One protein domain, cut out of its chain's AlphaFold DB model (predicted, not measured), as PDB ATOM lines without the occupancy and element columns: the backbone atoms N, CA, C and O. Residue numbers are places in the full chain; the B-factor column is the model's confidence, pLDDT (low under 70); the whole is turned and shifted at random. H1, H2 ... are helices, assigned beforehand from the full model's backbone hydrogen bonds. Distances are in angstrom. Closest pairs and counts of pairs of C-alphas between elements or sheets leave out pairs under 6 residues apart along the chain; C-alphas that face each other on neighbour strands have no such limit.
ATOM      1  N   ASN A 188     123.595  89.112 115.446       52.34
ATOM      2  CA  ASN A 188     124.213  90.083 116.319       52.34
ATOM      3  C   ASN A 188     124.442  91.450 115.686       52.34
ATOM      4  O   ASN A 188     124.545  92.416 116.432       52.34
ATOM      5  N   SER A 189     124.407  91.590 114.356       53.44
ATOM      6  CA  SER A 189     124.187  92.906 113.742       53.44
ATOM      7  C   SER A 189     122.844  93.469 114.202       53.44
ATOM      8  O   SER A 189     122.774  94.617 114.624       53.44
ATOM      9  N   ARG A 190     121.783  92.651 114.254       60.06
ATOM     10  CA  ARG A 190     120.488  93.081 114.804       60.06
ATOM     11  C   ARG A 190     120.587  93.496 116.278       60.06
ATOM     12  O   ARG A 190     120.101  94.569 116.611       60.06
ATOM     13  N   ILE A 191     121.244  92.705 117.131       55.47
ATOM     14  CA  ILE A 191     121.434  93.043 118.557       55.47
ATOM     15  C   ILE A 191     122.307  94.297 118.728       55.47
ATOM     16  O   ILE A 191     121.944  95.195 119.476       55.47
ATOM     17  N   ALA A 192     123.411  94.422 117.988       57.12
ATOM     18  CA  ALA A 192     124.279  95.597 118.023       57.12
ATOM     19  C   ALA A 192     123.556  96.865 117.540       57.12
ATOM     20  O   ALA A 192     123.751  97.939 118.104       57.12
ATOM     21  N   LYS A 193     122.683  96.753 116.531       62.03
ATOM     22  CA  LYS A 193     121.788  97.847 116.126       62.03
ATOM     23  C   LYS A 193     120.817  98.208 117.250       62.03
ATOM     24  O   LYS A 193     120.629  99.392 117.501       62.03
ATOM     25  N   GLU A 194     120.231  97.226 117.941       64.56
ATOM     26  CA  GLU A 194     119.376  97.484 119.111       64.56
ATOM     27  C   GLU A 194     120.122  98.182 120.250       64.56
ATOM     28  O   GLU A 194     119.599  99.138 120.811       64.56
ATOM     29  N   GLU A 195     121.361  97.792 120.526       59.44
ATOM     30  CA  GLU A 195     122.217  98.454 121.512       59.44
ATOM     31  C   GLU A 195     122.632  99.869 121.091       59.44
ATOM     32  O   GLU A 195     122.660 100.775 121.920       59.44
ATOM     33  N   ILE A 196     122.889 100.117 119.802       61.12
ATOM     34  CA  ILE A 196     123.066 101.484 119.289       61.12
ATOM     35  C   ILE A 196     121.781 102.280 119.540       61.12
ATOM     36  O   ILE A 196     121.836 103.342 120.153       61.12
ATOM     37  N   PHE A 197     120.610 101.754 119.173       64.94
ATOM     38  CA  PHE A 197     119.346 102.433 119.463       64.94
ATOM     39  C   PHE A 197     119.166 102.714 120.965       64.94
ATOM     40  O   PHE A 197     118.737 103.810 121.317       64.94
ATOM     41  N   ASN A 198     119.548 101.784 121.848       61.00
ATOM     42  CA  ASN A 198     119.455 101.937 123.303       61.00
ATOM     43  C   ASN A 198     120.479 102.926 123.892       61.00
ATOM     44  O   ASN A 198     120.146 103.675 124.806       61.00
ATOM     45  N   ASN A 199     121.704 102.998 123.380       57.19
ATOM     46  CA  ASN A 199     122.711 103.928 123.905       57.19
ATOM     47  C   ASN A 199     122.381 105.390 123.574       57.19
ATOM     48  O   ASN A 199     122.590 106.276 124.399       57.19
ATOM     49  N   TYR A 200     121.758 105.647 122.423       58.06
ATOM     50  CA  TYR A 200     121.237 106.979 122.091       58.06
ATOM     51  C   TYR A 200     119.873 107.279 122.755       58.06
ATOM     52  O   TYR A 200     119.431 108.428 122.772       58.06
ATOM     53  N   ARG A 201     119.236 106.272 123.372       58.56
ATOM     54  CA  ARG A 201     117.981 106.368 124.146       58.56
ATOM     55  C   ARG A 201     118.177 106.999 125.534       58.56
ATOM     56  O   ARG A 201     117.276 107.665 126.047       58.56
ATOM     57  N   GLY A 202     119.329 106.742 126.158       53.84
ATOM     58  CA  GLY A 202     119.621 107.043 127.568       53.84
ATOM     59  C   GLY A 202     119.866 108.520 127.931       53.84
ATOM     60  O   GLY A 202     119.328 108.969 128.945       53.84
ATOM     61  N   PRO A 203     120.614 109.314 127.136       58.75
ATOM     62  CA  PRO A 203     121.034 110.657 127.547       58.75
ATOM     63  C   PRO A 203     119.882 111.641 127.783       58.75
ATOM     64  O   PRO A 203     119.954 112.465 128.690       58.75
ATOM     65  N   VAL A 204     118.801 111.553 127.003       55.88
ATOM     66  CA  VAL A 204     117.640 112.455 127.124       55.88
ATOM     67  C   VAL A 204     116.839 112.143 128.393       55.88
ATOM     68  O   VAL A 204     116.551 113.041 129.179       55.88
ATOM     69  N   ALA A 205     116.555 110.862 128.643       58.09
ATOM     70  CA  ALA A 205     115.858 110.404 129.846       58.09
ATOM     71  C   ALA A 205     116.623 110.759 131.128       58.09
ATOM     72  O   ALA A 205     116.036 111.238 132.099       58.09
ATOM     73  N   GLN A 206     117.945 110.565 131.116       63.44
ATOM     74  CA  GLN A 206     118.793 110.856 132.265       63.44
ATOM     75  C   GLN A 206     118.891 112.360 132.538       63.44
ATOM     76  O   GLN A 206     118.775 112.777 133.686       63.44
ATOM     77  N   LYS A 207     119.038 113.196 131.499       65.44
ATOM     78  CA  LYS A 207     119.004 114.660 131.650       65.44
ATOM     79  C   LYS A 207     117.712 115.130 132.312       65.44
ATOM     80  O   LYS A 207     117.741 115.969 133.205       65.44
ATOM     81  N   PHE A 208     116.588 114.552 131.913       65.50
ATOM     82  CA  PHE A 208     115.282 114.862 132.471       65.50
ATOM     83  C   PHE A 208     115.109 114.449 133.933       65.50
ATOM     84  O   PHE A 208     114.567 115.217 134.731       65.50
ATOM     85  N   LEU A 209     115.600 113.263 134.297       65.38
ATOM     86  CA  LEU A 209     115.649 112.830 135.692       65.38
ATOM     87  C   LEU A 209     116.526 113.774 136.524       65.38
ATOM     88  O   LEU A 209     116.084 114.236 137.572       65.38
ATOM     89  N   ASN A 210     117.692 114.171 136.007       69.50
ATOM     90  CA  ASN A 210     118.597 115.099 136.689       69.50
ATOM     91  C   ASN A 210     117.970 116.493 136.901       69.50
ATOM     92  O   ASN A 210     118.189 117.121 137.936       69.50
ATOM     93  N   ILE A 211     117.172 116.989 135.947       66.56
ATOM     94  CA  ILE A 211     116.441 118.264 136.079       66.56
ATOM     95  C   ILE A 211     115.416 118.204 137.228       66.56
ATOM     96  O   ILE A 211     115.235 119.190 137.950       66.56
ATOM     97  N   MET A 212     114.767 117.052 137.419       65.38
ATOM     98  CA  MET A 212     113.773 116.831 138.476       65.38
ATOM     99  C   MET A 212     114.379 116.567 139.847       65.38
ATOM    100  O   MET A 212     113.816 116.983 140.857       65.38
ATOM    101  N   GLU A 213     115.509 115.871 139.881       69.38
ATOM    102  CA  GLU A 213     116.248 115.576 141.109       69.38
ATOM    103  C   GLU A 213     117.060 116.779 141.605       69.38
ATOM    104  O   GLU A 213     117.590 116.747 142.710       69.38
ATOM    105  N   ASN A 214     117.103 117.872 140.836       74.81
ATOM    106  CA  ASN A 214     117.683 119.135 141.265       74.81
ATOM    107  C   ASN A 214     116.926 119.728 142.470       74.81
ATOM    108  O   ASN A 214     115.713 119.965 142.414       74.81
ATOM    109  N   ASP A 215     117.669 120.054 143.528       64.81
ATOM    110  CA  ASP A 215     117.132 120.558 144.795       64.81
ATOM    111  C   ASP A 215     116.284 121.833 144.651       64.81
ATOM    112  O   ASP A 215     115.286 121.988 145.355       64.81
ATOM    113  N   ALA A 216     116.597 122.717 143.696       67.00
ATOM    114  CA  ALA A 216     115.810 123.928 143.448       67.00
ATOM    115  C   ALA A 216     114.442 123.618 142.815       67.00
ATOM    116  O   ALA A 216     113.440 124.262 143.137       67.00
ATOM    117  N   THR A 217     114.374 122.606 141.939       68.56
ATOM    118  CA  THR A 217     113.100 122.110 141.390       68.56
ATOM    119  C   THR A 217     112.264 121.488 142.507       68.56
ATOM    120  O   THR A 217     111.075 121.780 142.635       68.56
ATOM    121  N   ARG A 218     112.901 120.681 143.364       72.75
ATOM    122  CA  ARG A 218     112.249 119.999 144.486       72.75
ATOM    123  C   ARG A 218     111.701 120.973 145.530       72.75
ATOM    124  O   ARG A 218     110.578 120.789 145.981       72.75
ATOM    125  N   ALA A 219     112.449 122.027 145.855       72.94
ATOM    126  CA  ALA A 219     112.025 123.073 146.786       72.94
ATOM    127  C   ALA A 219     110.851 123.923 146.259       72.94
ATOM    128  O   ALA A 219     110.074 124.464 147.043       72.94
ATOM    129  N   SER A 220     110.697 124.031 144.935       72.81
ATOM    130  CA  SER A 220     109.632 124.827 144.300       72.81
ATOM    131  C   SER A 220     108.278 124.099 144.257       72.81
ATOM    132  O   SER A 220     107.222 124.724 144.100       72.81
ATOM    133  N   LEU A 221     108.277 122.776 144.436       78.00
ATOM    134  CA  LEU A 221     107.081 121.934 144.469       78.00
ATOM    135  C   LEU A 221     106.571 121.843 145.917       78.00
ATOM    136  O   LEU A 221     107.297 121.448 146.822       78.00
ATOM    137  N   LYS A 222     105.316 122.250 146.155       72.06
ATOM    138  CA  LYS A 222     104.761 122.394 147.527       72.06
ATOM    139  C   LYS A 222     104.263 121.072 148.104       72.06
ATOM    140  O   LYS A 222     104.061 120.996 149.311       72.06
ATOM    141  N   SER A 223     104.022 120.066 147.265       80.69
ATOM    142  CA  SER A 223     103.467 118.785 147.691       80.69
ATOM    143  C   SER A 223     104.235 117.603 147.076       80.69
ATOM    144  O   SER A 223     104.781 117.713 145.972       80.69
ATOM    145  N   PRO A 224     104.259 116.442 147.756       81.69
ATOM    146  CA  PRO A 224     104.746 115.192 147.169       81.69
ATOM    147  C   PRO A 224     103.986 114.783 145.895       81.69
ATOM    148  O   PRO A 224     104.558 114.145 145.012       81.69
ATOM    149  N   GLU A 225     102.712 115.166 145.787       83.69
ATOM    150  CA  GLU A 225     101.848 114.878 144.638       83.69
ATOM    151  C   GLU A 225     102.244 115.691 143.395       83.69
ATOM    152  O   GLU A 225     102.340 115.132 142.299       83.69
ATOM    153  N   ASP A 226     102.583 116.973 143.565       82.75
ATOM    154  CA  ASP A 226     103.100 117.837 142.494       82.75
ATOM    155  C   ASP A 226     104.406 117.254 141.931       82.75
ATOM    156  O   ASP A 226     104.607 117.171 140.717       82.75
ATOM    157  N   PHE A 227     105.281 116.780 142.823       82.88
ATOM    158  CA  PHE A 227     106.526 116.118 142.442       82.88
ATOM    159  C   PHE A 227     106.279 114.815 141.678       82.88
ATOM    160  O   PHE A 227     106.918 114.572 140.651       82.88
ATOM    161  N   HIS A 228     105.335 113.988 142.133       83.88
ATOM    162  CA  HIS A 228     104.998 112.746 141.445       83.88
ATOM    163  C   HIS A 228     104.387 112.992 140.057       83.88
ATOM    164  O   HIS A 228     104.741 112.301 139.098       83.88
ATOM    165  N   THR A 229     103.536 114.012 139.931       85.06
ATOM    166  CA  THR A 229     102.918 114.431 138.665       85.06
ATOM    167  C   THR A 229     103.975 114.885 137.664       85.06
ATOM    168  O   THR A 229     104.030 114.382 136.542       85.06
ATOM    169  N   MET A 230     104.886 115.763 138.090       81.44
ATOM    170  CA  MET A 230     105.997 116.243 137.266       81.44
ATOM    171  C   MET A 230     106.932 115.109 136.835       81.44
ATOM    172  O   MET A 230     107.261 114.981 135.653       81.44
ATOM    173  N   LYS A 231     107.304 114.222 137.768       81.50
ATOM    174  CA  LYS A 231     108.125 113.041 137.468       81.50
ATOM    175  C   LYS A 231     107.442 112.121 136.452       81.50
ATOM    176  O   LYS A 231     108.097 111.622 135.538       81.50
ATOM    177  N   SER A 232     106.131 111.921 136.578       84.69
ATOM    178  CA  SER A 232     105.348 111.088 135.659       84.69
ATOM    179  C   SER A 232     105.240 111.706 134.264       84.69
ATOM    180  O   SER A 232     105.381 110.994 133.271       84.69
ATOM    181  N   ALA A 233     105.056 113.025 134.171       83.62
ATOM    182  CA  ALA A 233     105.015 113.748 132.902       83.62
ATOM    183  C   ALA A 233     106.340 113.642 132.147       83.62
ATOM    184  O   ALA A 233     106.380 113.326 130.961       83.62
ATOM    185  N   ILE A 234     107.440 113.843 132.861       78.31
ATOM    186  CA  ILE A 234     108.784 113.783 132.300       78.31
ATOM    187  C   ILE A 234     109.158 112.353 131.896       78.31
ATOM    188  O   ILE A 234     109.704 112.138 130.814       78.31
ATOM    189  N   SER A 235     108.785 111.358 132.707       78.88
ATOM    190  CA  SER A 235     108.904 109.944 132.336       78.88
ATOM    191  C   SER A 235     108.123 109.631 131.052       78.88
ATOM    192  O   SER A 235     108.629 108.943 130.162       78.88
ATOM    193  N   ARG A 236     106.922 110.208 130.894       84.62
ATOM    194  CA  ARG A 236     106.129 110.076 129.669       84.62
ATOM    195  C   ARG A 236     106.799 110.734 128.464       84.62
ATOM    196  O   ARG A 236     106.900 110.080 127.432       84.62
ATOM    197  N   LEU A 237     107.282 111.973 128.585       78.31
ATOM    198  CA  LEU A 237     108.011 112.667 127.510       78.31
ATOM    199  C   LEU A 237     109.238 111.878 127.066       78.31
ATOM    200  O   LEU A 237     109.467 111.711 125.871       78.31
ATOM    201  N   SER A 238     109.982 111.339 128.030       75.50
ATOM    202  CA  SER A 238     111.097 110.437 127.771       75.50
ATOM    203  C   SER A 238     110.639 109.208 126.982       75.50
ATOM    204  O   SER A 238     111.235 108.876 125.966       75.50
ATOM    205  N   HIS A 239     109.559 108.542 127.388       78.38
ATOM    206  CA  HIS A 239     109.048 107.370 126.672       78.38
ATOM    207  C   HIS A 239     108.603 107.690 125.232       78.38
ATOM    208  O   HIS A 239     108.940 106.950 124.309       78.38
ATOM    209  N   ILE A 240     107.887 108.799 125.028       78.00
ATOM    210  CA  ILE A 240     107.424 109.258 123.705       78.00
ATOM    211  C   ILE A 240     108.619 109.585 122.803       78.00
ATOM    212  O   ILE A 240     108.706 109.062 121.693       78.00
ATOM    213  N   SER A 241     109.576 110.367 123.319       73.94
ATOM    214  CA  SER A 241     110.849 110.673 122.653       73.94
ATOM    215  C   SER A 241     111.524 109.401 122.158       73.94
ATOM    216  O   SER A 241     111.861 109.289 120.985       73.94
ATOM    217  N   GLN A 242     111.675 108.415 123.042       71.81
ATOM    218  CA  GLN A 242     112.371 107.170 122.743       71.81
ATOM    219  C   GLN A 242     111.648 106.336 121.681       71.81
ATOM    220  O   GLN A 242     112.301 105.787 120.797       71.81
ATOM    221  N   ASN A 243     110.318 106.259 121.741       74.88
ATOM    222  CA  ASN A 243     109.527 105.483 120.790       74.88
ATOM    223  C   ASN A 243     109.561 106.080 119.382       74.88
ATOM    224  O   ASN A 243     109.749 105.348 118.409       74.88
ATOM    225  N   GLU A 244     109.405 107.396 119.258       72.62
ATOM    226  CA  GLU A 244     109.497 108.062 117.958       72.62
ATOM    227  C   GLU A 244     110.916 108.013 117.403       72.62
ATOM    228  O   GLU A 244     111.104 107.658 116.239       72.62
ATOM    229  N   TYR A 245     111.916 108.251 118.259       69.44
ATOM    230  CA  TYR A 245     113.331 108.113 117.920       69.44
ATOM    231  C   TYR A 245     113.626 106.733 117.331       69.44
ATOM    232  O   TYR A 245     114.228 106.607 116.264       69.44
ATOM    233  N   GLN A 246     113.137 105.684 117.994       67.44
ATOM    234  CA  GLN A 246     113.300 104.304 117.565       67.44
ATOM    235  C   GLN A 246     112.548 104.015 116.262       67.44
ATOM    236  O   GLN A 246     113.098 103.350 115.387       67.44
ATOM    237  N   LYS A 247     111.307 104.488 116.112       71.88
ATOM    238  CA  LYS A 247     110.490 104.233 114.919       71.88
ATOM    239  C   LYS A 247     111.085 104.898 113.682       71.88
ATOM    240  O   LYS A 247     111.212 104.238 112.653       71.88
ATOM    241  N   GLU A 248     111.491 106.161 113.789       68.94
ATOM    242  CA  GLU A 248     112.080 106.906 112.676       68.94
ATOM    243  C   GLU A 248     113.463 106.369 112.305       68.94
ATOM    244  O   GLU A 248     113.718 106.102 111.131       68.94
ATOM    245  N   LEU A 249     114.333 106.096 113.286       67.38
ATOM    246  CA  LEU A 249     115.640 105.512 112.991       67.38
ATOM    247  C   LEU A 249     115.552 104.086 112.442       67.38
ATOM    248  O   LEU A 249     116.315 103.730 111.547       67.38
ATOM    249  N   ARG A 250     114.639 103.247 112.950       70.88
ATOM    250  CA  ARG A 250     114.445 101.894 112.403       70.88
ATOM    251  C   ARG A 250     113.899 101.941 110.984       70.88
ATOM    252  O   ARG A 250     114.368 101.169 110.153       70.88
ATOM    253  N   ALA A 251     112.953 102.835 110.704       71.38
ATOM    254  CA  ALA A 251     112.406 103.012 109.362       71.38
ATOM    255  C   ALA A 251     113.473 103.505 108.372       71.38
ATOM    256  O   ALA A 251     113.545 103.000 107.255       71.38
ATOM    257  N   ALA A 252     114.324 104.442 108.792       64.75
ATOM    258  CA  ALA A 252     115.346 105.023 107.929       64.75
ATOM    259  C   ALA A 252     116.609 104.149 107.787       64.75
ATOM    260  O   ALA A 252     117.251 104.180 106.740       64.75
ATOM    261  N   TYR A 253     116.971 103.357 108.806       66.12
ATOM    262  CA  TYR A 253     118.296 102.721 108.878       66.12
ATOM    263  C   TYR A 253     118.300 101.249 109.302       66.12
ATOM    264  O   TYR A 253     119.369 100.640 109.375       66.12
ATOM    265  N   GLY A 254     117.139 100.631 109.544       61.91
ATOM    266  CA  GLY A 254     117.050  99.219 109.940       61.91
ATOM    267  C   GLY A 254     117.738  98.272 108.948       61.91
ATOM    268  O   GLY A 254     118.401  97.313 109.357       61.91
ATOM    269  N   ASN A 255     117.682  98.617 107.659       65.81
ATOM    270  CA  ASN A 255     118.250  97.835 106.559       65.81
ATOM    271  C   ASN A 255     119.687  98.232 106.174       65.81
ATOM    272  O   ASN A 255     120.279  97.587 105.314       65.81
ATOM    273  N   HIS A 256     120.273  99.265 106.787       59.47
ATOM    274  CA  HIS A 256     121.638  99.691 106.458       59.47
ATOM    275  C   HIS A 256     122.700  98.816 107.133       59.47
ATOM    276  O   HIS A 256     122.422  98.097 108.100       59.47
ATOM    277  N   SER A 257     123.935  98.874 106.623       58.78
ATOM    278  CA  SER A 257     125.094  98.325 107.334       58.78
ATOM    279  C   SER A 257     125.260  99.023 108.685       58.78
ATOM    280  O   SER A 257     124.747 100.124 108.901       58.78
ATOM    281  N   LEU A 258     125.966  98.384 109.615       53.59
ATOM    282  CA  LEU A 258     126.153  98.942 110.951       53.59
ATOM    283  C   LEU A 258     126.885 100.300 110.915       53.59
ATOM    284  O   LEU A 258     126.523 101.211 111.654       53.59
ATOM    285  N   ASP A 259     127.838 100.466 109.996       51.53
ATOM    286  CA  ASP A 259     128.544 101.736 109.777       51.53
ATOM    287  C   ASP A 259     127.648 102.806 109.152       51.53
ATOM    288  O   ASP A 259     127.678 103.968 109.566       51.53
ATOM    289  N   GLY A 260     126.785 102.407 108.211       57.53
ATOM    290  CA  GLY A 260     125.766 103.286 107.640       57.53
ATOM    291  C   GLY A 260     124.764 103.766 108.691       57.53
ATOM    292  O   GLY A 260     124.344 104.918 108.645       57.53
ATOM    293  N   LEU A 261     124.430 102.915 109.668       61.06
ATOM    294  CA  LEU A 261     123.591 103.275 110.809       61.06
ATOM    295  C   LEU A 261     124.305 104.243 111.763       61.06
ATOM    296  O   LEU A 261     123.699 105.219 112.184       61.06
ATOM    297  N   LYS A 262     125.577 104.015 112.108       54.56
ATOM    298  CA  LYS A 262     126.318 104.877 113.048       54.56
ATOM    299  C   LYS A 262     126.421 106.320 112.565       54.56
ATOM    300  O   LYS A 262     126.089 107.240 113.309       54.56
ATOM    301  N   LYS A 263     126.837 106.512 111.310       59.94
ATOM    302  CA  LYS A 263     126.931 107.847 110.704       59.94
ATOM    303  C   LYS A 263     125.560 108.522 110.658       59.94
ATOM    304  O   LYS A 263     125.402 109.668 111.066       59.94
ATOM    305  N   ALA A 264     124.554 107.761 110.244       60.31
ATOM    306  CA  ALA A 264     123.184 108.223 110.170       60.31
ATOM    307  C   ALA A 264     122.589 108.642 111.518       60.31
ATOM    308  O   ALA A 264     121.917 109.660 111.572       60.31
ATOM    309  N   VAL A 265     122.821 107.888 112.595       62.25
ATOM    310  CA  VAL A 265     122.273 108.173 113.932       62.25
ATOM    311  C   VAL A 265     122.818 109.489 114.492       62.25
ATOM    312  O   VAL A 265     122.063 110.247 115.101       62.25
ATOM    313  N   VAL A 266     124.099 109.789 114.247       58.75
ATOM    314  CA  VAL A 266     124.733 111.057 114.652       58.75
ATOM    315  C   VAL A 266     124.205 112.237 113.828       58.75
ATOM    316  O   VAL A 266     123.968 113.314 114.371       58.75
ATOM    317  N   GLU A 267     123.973 112.032 112.530       63.91
ATOM    318  CA  GLU A 267     123.522 113.070 111.593       63.91
ATOM    319  C   GLU A 267     121.980 113.194 111.510       63.91
ATOM    320  O   GLU A 267     121.465 114.073 110.814       63.91
ATOM    321  N   HIS A 268     121.213 112.342 112.209       61.69
ATOM    322  CA  HIS A 268     119.767 112.230 111.995       61.69
ATOM    323  C   HIS A 268     118.988 113.482 112.453       61.69
ATOM    324  O   HIS A 268     119.194 113.962 113.579       61.69
ATOM    325  N   PRO A 269     117.991 113.956 111.670       59.06
ATOM    326  CA  PRO A 269     117.106 115.060 112.048       59.06
ATOM    327  C   PRO A 269     116.353 114.855 113.363       59.06
ATOM    328  O   PRO A 269     115.953 115.828 113.991       59.06
ATOM    329  N   VAL A 270     116.204 113.617 113.835       59.19
ATOM    330  CA  VAL A 270     115.591 113.321 115.138       59.19
ATOM    331  C   VAL A 270     116.345 113.956 116.316       59.19
ATOM    332  O   VAL A 270     115.740 114.240 117.351       59.19
ATOM    333  N   SER A 271     117.633 114.286 116.172       58.41
ATOM    334  CA  SER A 271     118.340 115.138 117.144       58.41
ATOM    335  C   SER A 271     117.617 116.478 117.383       58.41
ATOM    336  O   SER A 271     117.624 116.997 118.498       58.41
ATOM    337  N   LYS A 272     116.924 117.012 116.368       61.81
ATOM    338  CA  LYS A 272     116.076 118.208 116.451       61.81
ATOM    339  C   LYS A 272     114.796 117.953 117.250       61.81
ATOM    340  O   LYS A 272     114.433 118.800 118.059       61.81
ATOM    341  N   HIS A 273     114.152 116.798 117.075       61.69
ATOM    342  CA  HIS A 273     112.968 116.408 117.851       61.69
ATOM    343  C   HIS A 273     113.317 116.190 119.331       61.69
ATOM    344  O   HIS A 273     112.646 116.727 120.208       61.69
ATOM    345  N   ASN A 274     114.440 115.534 119.634       65.94
ATOM    346  CA  ASN A 274     114.922 115.405 121.014       65.94
ATOM    347  C   ASN A 274     115.274 116.763 121.643       65.94
ATOM    348  O   ASN A 274     114.951 116.983 122.806       65.94
ATOM    349  N   LYS A 275     115.862 117.697 120.879       66.44
ATOM    350  CA  LYS A 275     116.085 119.085 121.332       66.44
ATOM    351  C   LYS A 275     114.779 119.835 121.607       66.44
ATOM    352  O   LYS A 275     114.730 120.635 122.535       66.44
ATOM    353  N   GLN A 276     113.727 119.593 120.824       69.06
ATOM    354  CA  GLN A 276     112.407 120.175 121.081       69.06
ATOM    355  C   GLN A 276     111.818 119.638 122.387       69.06
ATOM    356  O   GLN A 276     111.347 120.428 123.196       69.06
ATOM    357  N   ILE A 277     111.915 118.330 122.640       67.62
ATOM    358  CA  ILE A 277     111.464 117.726 123.903       67.62
ATOM    359  C   ILE A 277     112.280 118.255 125.082       67.62
ATOM    360  O   ILE A 277     111.694 118.618 126.100       67.62
ATOM    361  N   GLU A 278     113.609 118.338 124.945       70.44
ATOM    362  CA  GLU A 278     114.512 118.950 125.935       70.44
ATOM    363  C   GLU A 278     114.058 120.376 126.265       70.44
ATOM    364  O   GLU A 278     113.809 120.679 127.429       70.44
ATOM    365  N   GLY A 279     113.812 121.199 125.241       71.50
ATOM    366  CA  GLY A 279     113.257 122.541 125.406       71.50
ATOM    367  C   GLY A 279     111.911 122.555 126.134       71.50
ATOM    368  O   GLY A 279     111.713 123.380 127.021       71.50
ATOM    369  N   LEU A 280     111.001 121.625 125.826       72.56
ATOM    370  CA  LEU A 280     109.699 121.529 126.493       72.56
ATOM    371  C   LEU A 280     109.824 121.191 127.982       72.56
ATOM    372  O   LEU A 280     109.203 121.854 128.811       72.56
ATOM    373  N   GLY A 281     110.632 120.193 128.348       72.50
ATOM    374  CA  GLY A 281     110.820 119.854 129.759       72.50
ATOM    375  C   GLY A 281     111.558 120.947 130.541       72.50
ATOM    376  O   GLY A 281     111.227 121.180 131.707       72.50
ATOM    377  N   THR A 282     112.484 121.671 129.903       73.81
ATOM    378  CA  THR A 282     113.097 122.878 130.478       73.81
ATOM    379  C   THR A 282     112.055 123.968 130.721       73.81
ATOM    380  O   THR A 282     111.971 124.456 131.840       73.81
ATOM    381  N   ILE A 283     111.191 124.274 129.743       78.38
ATOM    382  CA  ILE A 283     110.120 125.276 129.893       78.38
ATOM    383  C   ILE A 283     109.196 124.929 131.065       78.38
ATOM    384  O   ILE A 283     108.956 125.777 131.921       78.38
ATOM    385  N   ILE A 284     108.711 123.683 131.152       75.81
ATOM    386  CA  ILE A 284     107.821 123.263 132.249       75.81
ATOM    387  C   ILE A 284     108.540 123.411 133.601       75.81
ATOM    388  O   ILE A 284     107.951 123.883 134.573       75.81
ATOM    389  N   THR A 285     109.827 123.063 133.669       75.06
ATOM    390  CA  THR A 285     110.619 123.196 134.901       75.06
ATOM    391  C   THR A 285     110.848 124.658 135.290       75.06
ATOM    392  O   THR A 285     110.711 125.012 136.462       75.06
ATOM    393  N   ASP A 286     111.166 125.518 134.326       81.38
ATOM    394  CA  ASP A 286     111.405 126.944 134.555       81.38
ATOM    395  C   ASP A 286     110.125 127.656 135.006       81.38
ATOM    396  O   ASP A 286     110.161 128.488 135.912       81.38
ATOM    397  N   MET A 287     108.971 127.261 134.462       80.62
ATOM    398  CA  MET A 287     107.667 127.761 134.896       80.62
ATOM    399  C   MET A 287     107.360 127.398 136.355       80.62
ATOM    400  O   MET A 287     106.885 128.255 137.103       80.62
ATOM    401  N   VAL A 288     107.703 126.184 136.803       78.56
ATOM    402  CA  VAL A 288     107.594 125.790 138.222       78.56
ATOM    403  C   VAL A 288     108.538 126.612 139.108       78.56
ATOM    404  O   VAL A 288     108.142 127.039 140.194       78.56
ATOM    405  N   LYS A 289     109.772 126.855 138.650       79.44
ATOM    406  CA  LYS A 289     110.804 127.608 139.390       79.44
ATOM    407  C   LYS A 289     110.565 129.114 139.435       79.44
ATOM    408  O   LYS A 289     111.106 129.782 140.309       79.44
ATOM    409  N   SER A 290     109.759 129.653 138.521       80.81
ATOM    410  CA  SER A 290     109.478 131.091 138.412       80.81
ATOM    411  C   SER A 290     108.887 131.711 139.688       80.81
ATOM    412  O   SER A 290     108.911 132.931 139.852       80.81
ATOM    413  N   GLY A 291     108.301 130.889 140.568       70.75
ATOM    414  CA  GLY A 291     107.621 131.328 141.787       70.75
ATOM    415  C   GLY A 291     106.268 132.007 141.543       70.75
ATOM    416  O   GLY A 291     105.545 132.274 142.504       70.75
ATOM    417  N   LYS A 292     105.884 132.251 140.283       83.06
ATOM    418  CA  LYS A 292     104.597 132.857 139.934       83.06
ATOM    419  C   LYS A 292     103.481 131.809 140.036       83.06
ATOM    420  O   LYS A 292     103.601 130.746 139.422       83.06
ATOM    421  N   PRO A 293     102.378 132.086 140.762       81.56
ATOM    422  CA  PRO A 293     101.280 131.130 140.919       81.56
ATOM    423  C   PRO A 293     100.711 130.631 139.586       81.56
ATOM    424  O   PRO A 293     100.503 129.431 139.430       81.56
ATOM    425  N   HIS A 294     100.545 131.533 138.615       81.88
ATOM    426  CA  HIS A 294     100.024 131.198 137.291       81.88
ATOM    427  C   HIS A 294     100.944 130.254 136.506       81.88
ATOM    428  O   HIS A 294     100.487 129.220 136.021       81.88
ATOM    429  N   ASP A 295     102.231 130.586 136.400       82.19
ATOM    430  CA  ASP A 295     103.201 129.786 135.645       82.19
ATOM    431  C   ASP A 295     103.308 128.381 136.241       82.19
ATOM    432  O   ASP A 295     103.355 127.384 135.522       82.19
ATOM    433  N   ARG A 296     103.253 128.286 137.571       82.25
ATOM    434  CA  ARG A 296     103.232 127.005 138.266       82.25
ATOM    435  C   ARG A 296     101.960 126.201 137.998       82.25
ATOM    436  O   ARG A 296     102.065 125.001 137.755       82.25
ATOM    437  N   GLU A 297     100.782 126.813 138.084       84.25
ATOM    438  CA  GLU A 297      99.511 126.132 137.799       84.25
ATOM    439  C   GLU A 297      99.503 125.594 136.365       84.25
ATOM    440  O   GLU A 297      99.217 124.418 136.137       84.25
ATOM    441  N   LEU A 298      99.918 126.426 135.408       85.19
ATOM    442  CA  LEU A 298     100.026 126.043 134.008       85.19
ATOM    443  C   LEU A 298     101.032 124.901 133.810       85.19
ATOM    444  O   LEU A 298     100.746 123.963 133.065       85.19
ATOM    445  N   ALA A 299     102.175 124.926 134.499       84.69
ATOM    446  CA  ALA A 299     103.158 123.849 134.435       84.69
ATOM    447  C   ALA A 299     102.628 122.524 135.011       84.69
ATOM    448  O   ALA A 299     102.825 121.476 134.397       84.69
ATOM    449  N   LEU A 300     101.924 122.557 136.148       85.50
ATOM    450  CA  LEU A 300     101.368 121.360 136.788       85.50
ATOM    451  C   LEU A 300     100.222 120.747 135.980       85.50
ATOM    452  O   LEU A 300     100.201 119.533 135.779       85.50
ATOM    453  N   GLU A 301      99.308 121.563 135.458       88.00
ATOM    454  CA  GLU A 301      98.236 121.081 134.576       88.00
ATOM    455  C   GLU A 301      98.810 120.543 133.258       88.00
ATOM    456  O   GLU A 301      98.344 119.534 132.727       88.00
ATOM    457  N   THR A 302      99.889 121.151 132.751       87.31
ATOM    458  CA  THR A 302     100.585 120.656 131.555       87.31
ATOM    459  C   THR A 302     101.246 119.311 131.836       87.31
ATOM    460  O   THR A 302     101.095 118.369 131.060       87.31
ATOM    461  N   ALA A 303     101.913 119.173 132.981       86.88
ATOM    462  CA  ALA A 303     102.487 117.910 133.422       86.88
ATOM    463  C   ALA A 303     101.407 116.827 133.608       86.88
ATOM    464  O   ALA A 303     101.579 115.682 133.183       86.88
ATOM    465  N   LYS A 304     100.250 117.181 134.167       89.94
ATOM    466  CA  LYS A 304      99.117 116.265 134.328       89.94
ATOM    467  C   LYS A 304      98.553 115.798 132.985       89.94
ATOM    468  O   LYS A 304      98.356 114.598 132.790       89.94
ATOM    469  N   ALA A 305      98.369 116.714 132.038       88.56
ATOM    470  CA  ALA A 305      97.912 116.386 130.691       88.56
ATOM    471  C   ALA A 305      98.904 115.456 129.974       88.56
ATOM    472  O   ALA A 305      98.512 114.416 129.449       88.56
ATOM    473  N   ILE A 306     100.201 115.770 130.045       87.81
ATOM    474  CA  ILE A 306     101.263 114.957 129.446       87.81
ATOM    475  C   ILE A 306     101.332 113.573 130.097       87.81
ATOM    476  O   ILE A 306     101.364 112.571 129.394       87.81
ATOM    477  N   SER A 307     101.334 113.477 131.427       87.31
ATOM    478  CA  SER A 307     101.430 112.189 132.139       87.31
ATOM    479  C   SER A 307     100.267 111.237 131.833       87.31
ATOM    480  O   SER A 307     100.467 110.016 131.810       87.31
ATOM    481  N   SER A 308      99.095 111.801 131.526       91.50
ATOM    482  CA  SER A 308      97.869 111.082 131.168       91.50
ATOM    483  C   SER A 308      97.850 110.565 129.724       91.50
ATOM    484  O   SER A 308      96.958 109.794 129.371       91.50
ATOM    485  N   LEU A 309      98.816 110.953 128.883       90.31
ATOM    486  CA  LEU A 309      98.902 110.467 127.506       90.31
ATOM    487  C   LEU A 309      99.139 108.943 127.453       90.31
ATOM    488  O   LEU A 309      99.851 108.390 128.307       90.31
ATOM    489  N   PRO A 310      98.588 108.245 126.439       88.69
ATOM    490  CA  PRO A 310      98.821 106.816 126.245       88.69
ATOM    491  C   PRO A 310     100.303 106.510 125.969       88.69
ATOM    492  O   PRO A 310     101.106 107.391 125.659       88.69
ATOM    493  N   LYS A 311     100.704 105.239 126.097       79.62
ATOM    494  CA  LYS A 311     102.106 104.820 125.879       79.62
ATOM    495  C   LYS A 311     102.557 105.017 124.431       79.62
ATOM    496  O   LYS A 311     103.741 105.245 124.192       79.62
ATOM    497  N   GLU A 312     101.612 104.942 123.510       82.38
ATOM    498  CA  GLU A 312     101.771 105.051 122.065       82.38
ATOM    499  C   GLU A 312     101.678 106.501 121.569       82.38
ATOM    500  O   GLU A 312     101.748 106.731 120.364       82.38
ATOM    501  N   ALA A 313     101.504 107.468 122.481       84.94
ATOM    502  CA  ALA A 313     101.424 108.881 122.147       84.94
ATOM    503  C   ALA A 313     102.679 109.377 121.417       84.94
ATOM    504  O   ALA A 313     103.791 108.880 121.613       84.94
ATOM    505  N   THR A 314     102.463 110.392 120.594       82.56
ATOM    506  CA  THR A 314     103.440 111.045 119.727       82.56
ATOM    507  C   THR A 314     103.798 112.436 120.240       82.56
ATOM    508  O   THR A 314     103.124 112.996 121.112       82.56
ATOM    509  N   LEU A 315     104.822 113.065 119.663       75.88
ATOM    510  CA  LEU A 315     105.140 114.467 119.949       75.88
ATOM    511  C   LEU A 315     104.018 115.433 119.568       75.88
ATOM    512  O   LEU A 315     103.834 116.483 120.194       75.88
ATOM    513  N   LYS A 316     103.243 115.069 118.548       82.12
ATOM    514  CA  LYS A 316     102.055 115.818 118.149       82.12
ATOM    515  C   LYS A 316     100.984 115.779 119.240       82.12
ATOM    516  O   LYS A 316     100.348 116.801 119.499       82.12
ATOM    517  N   ASP A 317     100.822 114.640 119.910       86.62
ATOM    518  CA  ASP A 317      99.864 114.488 121.012       86.62
ATOM    519  C   ASP A 317     100.299 115.294 122.239       86.62
ATOM    520  O   ASP A 317      99.476 115.966 122.854       86.62
ATOM    521  N   VAL A 318     101.606 115.323 122.536       82.56
ATOM    522  CA  VAL A 318     102.184 116.212 123.561       82.56
ATOM    523  C   VAL A 318     101.879 117.674 123.242       82.56
ATOM    524  O   VAL A 318     101.372 118.397 124.094       82.56
ATOM    525  N   SER A 319     102.141 118.103 122.006       79.81
ATOM    526  CA  SER A 319     101.903 119.488 121.576       79.81
ATOM    527  C   SER A 319     100.422 119.874 121.678       79.81
ATOM    528  O   SER A 319     100.100 120.980 122.108       79.81
ATOM    529  N   SER A 320      99.524 118.949 121.330       82.94
ATOM    530  CA  SER A 320      98.072 119.150 121.428       82.94
ATOM    531  C   SER A 320      97.628 119.258 122.889       82.94
ATOM    532  O   SER A 320      96.960 120.222 123.252       82.94
ATOM    533  N   ALA A 321      98.098 118.350 123.752       85.25
ATOM    534  CA  ALA A 321      97.815 118.378 125.185       85.25
ATOM    535  C   ALA A 321      98.289 119.683 125.845       85.25
ATOM    536  O   ALA A 321      97.566 120.278 126.638       85.25
ATOM    537  N   MET A 322      99.479 120.171 125.483       80.62
ATOM    538  CA  MET A 322      99.992 121.453 125.972       80.62
ATOM    539  C   MET A 322      99.121 122.636 125.538       80.62
ATOM    540  O   MET A 322      98.820 123.518 126.344       80.62
ATOM    541  N   PHE A 323      98.718 122.666 124.266       81.38
ATOM    542  CA  PHE A 323      97.894 123.742 123.722       81.38
ATOM    543  C   PHE A 323      96.502 123.776 124.368       81.38
ATOM    544  O   PHE A 323      96.024 124.842 124.768       81.38
ATOM    545  N   ASP A 324      95.881 122.610 124.540       83.81
ATOM    546  CA  ASP A 324      94.574 122.473 125.181       83.81
ATOM    547  C   ASP A 324      94.624 122.864 126.663       83.81
ATOM    548  O   ASP A 324      93.725 123.557 127.157       83.81
ATOM    549  N   THR A 325      95.704 122.515 127.366       84.81
ATOM    550  CA  THR A 325      95.932 122.971 128.740       84.81
ATOM    551  C   THR A 325      96.081 124.487 128.812       84.81
ATOM    552  O   THR A 325      95.403 125.124 129.618       84.81
ATOM    553  N   ALA A 326      96.901 125.095 127.950       79.44
ATOM    554  CA  ALA A 326      97.077 126.548 127.924       79.44
ATOM    555  C   ALA A 326      95.750 127.280 127.667       79.44
ATOM    556  O   ALA A 326      95.451 128.286 128.314       79.44
ATOM    557  N   LYS A 327      94.910 126.742 126.774       79.19
ATOM    558  CA  LYS A 327      93.563 127.260 126.512       79.19
ATOM    559  C   LYS A 327      92.645 127.121 127.730       79.19
ATOM    560  O   LYS A 327      91.917 128.058 128.043       79.19
ATOM    561  N   THR A 328      92.698 125.985 128.421       79.62
ATOM    562  CA  THR A 328      91.864 125.696 129.599       79.62
ATOM    563  C   THR A 328      92.227 126.587 130.784       79.62
ATOM    564  O   THR A 328      91.341 127.190 131.387       79.62
ATOM    565  N   VAL A 329      93.518 126.736 131.088       78.44
ATOM    566  CA  VAL A 329      93.996 127.618 132.165       78.44
ATOM    567  C   VAL A 329      93.640 129.073 131.852       78.44
ATOM    568  O   VAL A 329      93.066 129.759 132.694       78.44
ATOM    569  N   LYS A 330      93.858 129.525 130.609       75.06
ATOM    570  CA  LYS A 330      93.477 130.879 130.177       75.06
ATOM    571  C   LYS A 330      91.964 131.125 130.265       75.06
ATOM    572  O   LYS A 330      91.548 132.221 130.628       75.06
ATOM    573  N   ALA A 331      91.137 130.127 129.948       74.00
ATOM    574  CA  ALA A 331      89.682 130.228 130.060       74.00
ATOM    575  C   ALA A 331      89.205 130.291 131.523       74.00
ATOM    576  O   ALA A 331      88.303 131.068 131.819       74.00
ATOM    577  N   ARG A 332      89.829 129.536 132.441       75.25
ATOM    578  CA  ARG A 332      89.549 129.632 133.889       75.25
ATOM    579  C   ARG A 332      89.882 131.021 134.432       75.25
ATOM    580  O   ARG A 332      89.090 131.591 135.168       75.25
ATOM    581  N   GLN A 333      90.999 131.597 133.992       68.25
ATOM    582  CA  GLN A 333      91.421 132.944 134.389       68.25
ATOM    583  C   GLN A 333      90.547 134.051 133.801       68.25
ATOM    584  O   GLN A 333      90.278 135.048 134.460       68.25
ATOM    585  N   ALA A 334      90.058 133.868 132.574       68.81
ATOM    586  CA  ALA A 334      89.059 134.759 131.990       68.81
ATOM    587  C   ALA A 334      87.678 134.634 132.673       68.81
ATOM    588  O   ALA A 334      86.837 135.513 132.504       68.81
TER     589      ALA A 334
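What this domain is: This is residues 188 to 334 of the 374 residues of an uncharacterized protein of Novimethylophilus kurashikiensis (UniProt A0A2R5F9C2). The long helix H4 runs through an elongated body, with H2 and H6 beside it in a three-helix bundle. H1 and H5 lie side by side near one end of H4, while the hairpin of H7 and H8 packs on H4 at a slant and H3 sits near the other end. The printed part has 147 residues with eight named helices, H1 to H8 in chain order, and no named strand; the class is all helix. It is only just compact, close to loose, with a radius of gyration of the C-alphas of 17.2 A and spans of 55 by 31 by 22 A.

Where its parts are: H4, residues 224 to 253, runs 42.5 A from C-alpha 224 at (104.746, 115.192, 147.169) to C-alpha 253 at (118.296, 102.721, 108.878). H2 is residues 202 to 213 and H6 270 to 289, 28.6 A long. H1 is 188 to 199, H3 215 to 220, H5 258 to 267 and H7 293 to 307. H8, residues 315 to 334, spans 28.6 A and ends at (89.059, 134.759, 131.990).

How they stand to each other: H4 is the hub, touching five helices. H2, H4 and H6 form an up and down bundle, each running against the one before. H4 touches H2 at Ser 238 and Ala 205, C-alphas 5.2 A apart, and H6 at Tyr 245 and Val 270, 6.3 A. H7 touches H4 at a steep tilt of 50 degrees, closest at Ser 307 and Ala 233, 4.0 A. H7 and H8 form a hairpin, closest at Thr 302 and Met 322, 5.7 A. H3 touches H6 at Ser 220 and Lys 289, 5.8 A. H5 touches H1 at Leu 258 and Lys 193, 6.9 A. H1 and H8 are apart. In each of the eight helices every O i to N i+4 pair is within hydrogen-bond range.

The domain as a whole: The C-alphas of Asn 188 and Ala 334, the farthest apart, are 59.0 A apart. The printed part has no cut and no long link. Mean pLDDT of the printed part is 72.6; 61 residues are under 70, among them 188 to 213 and 252 to 277.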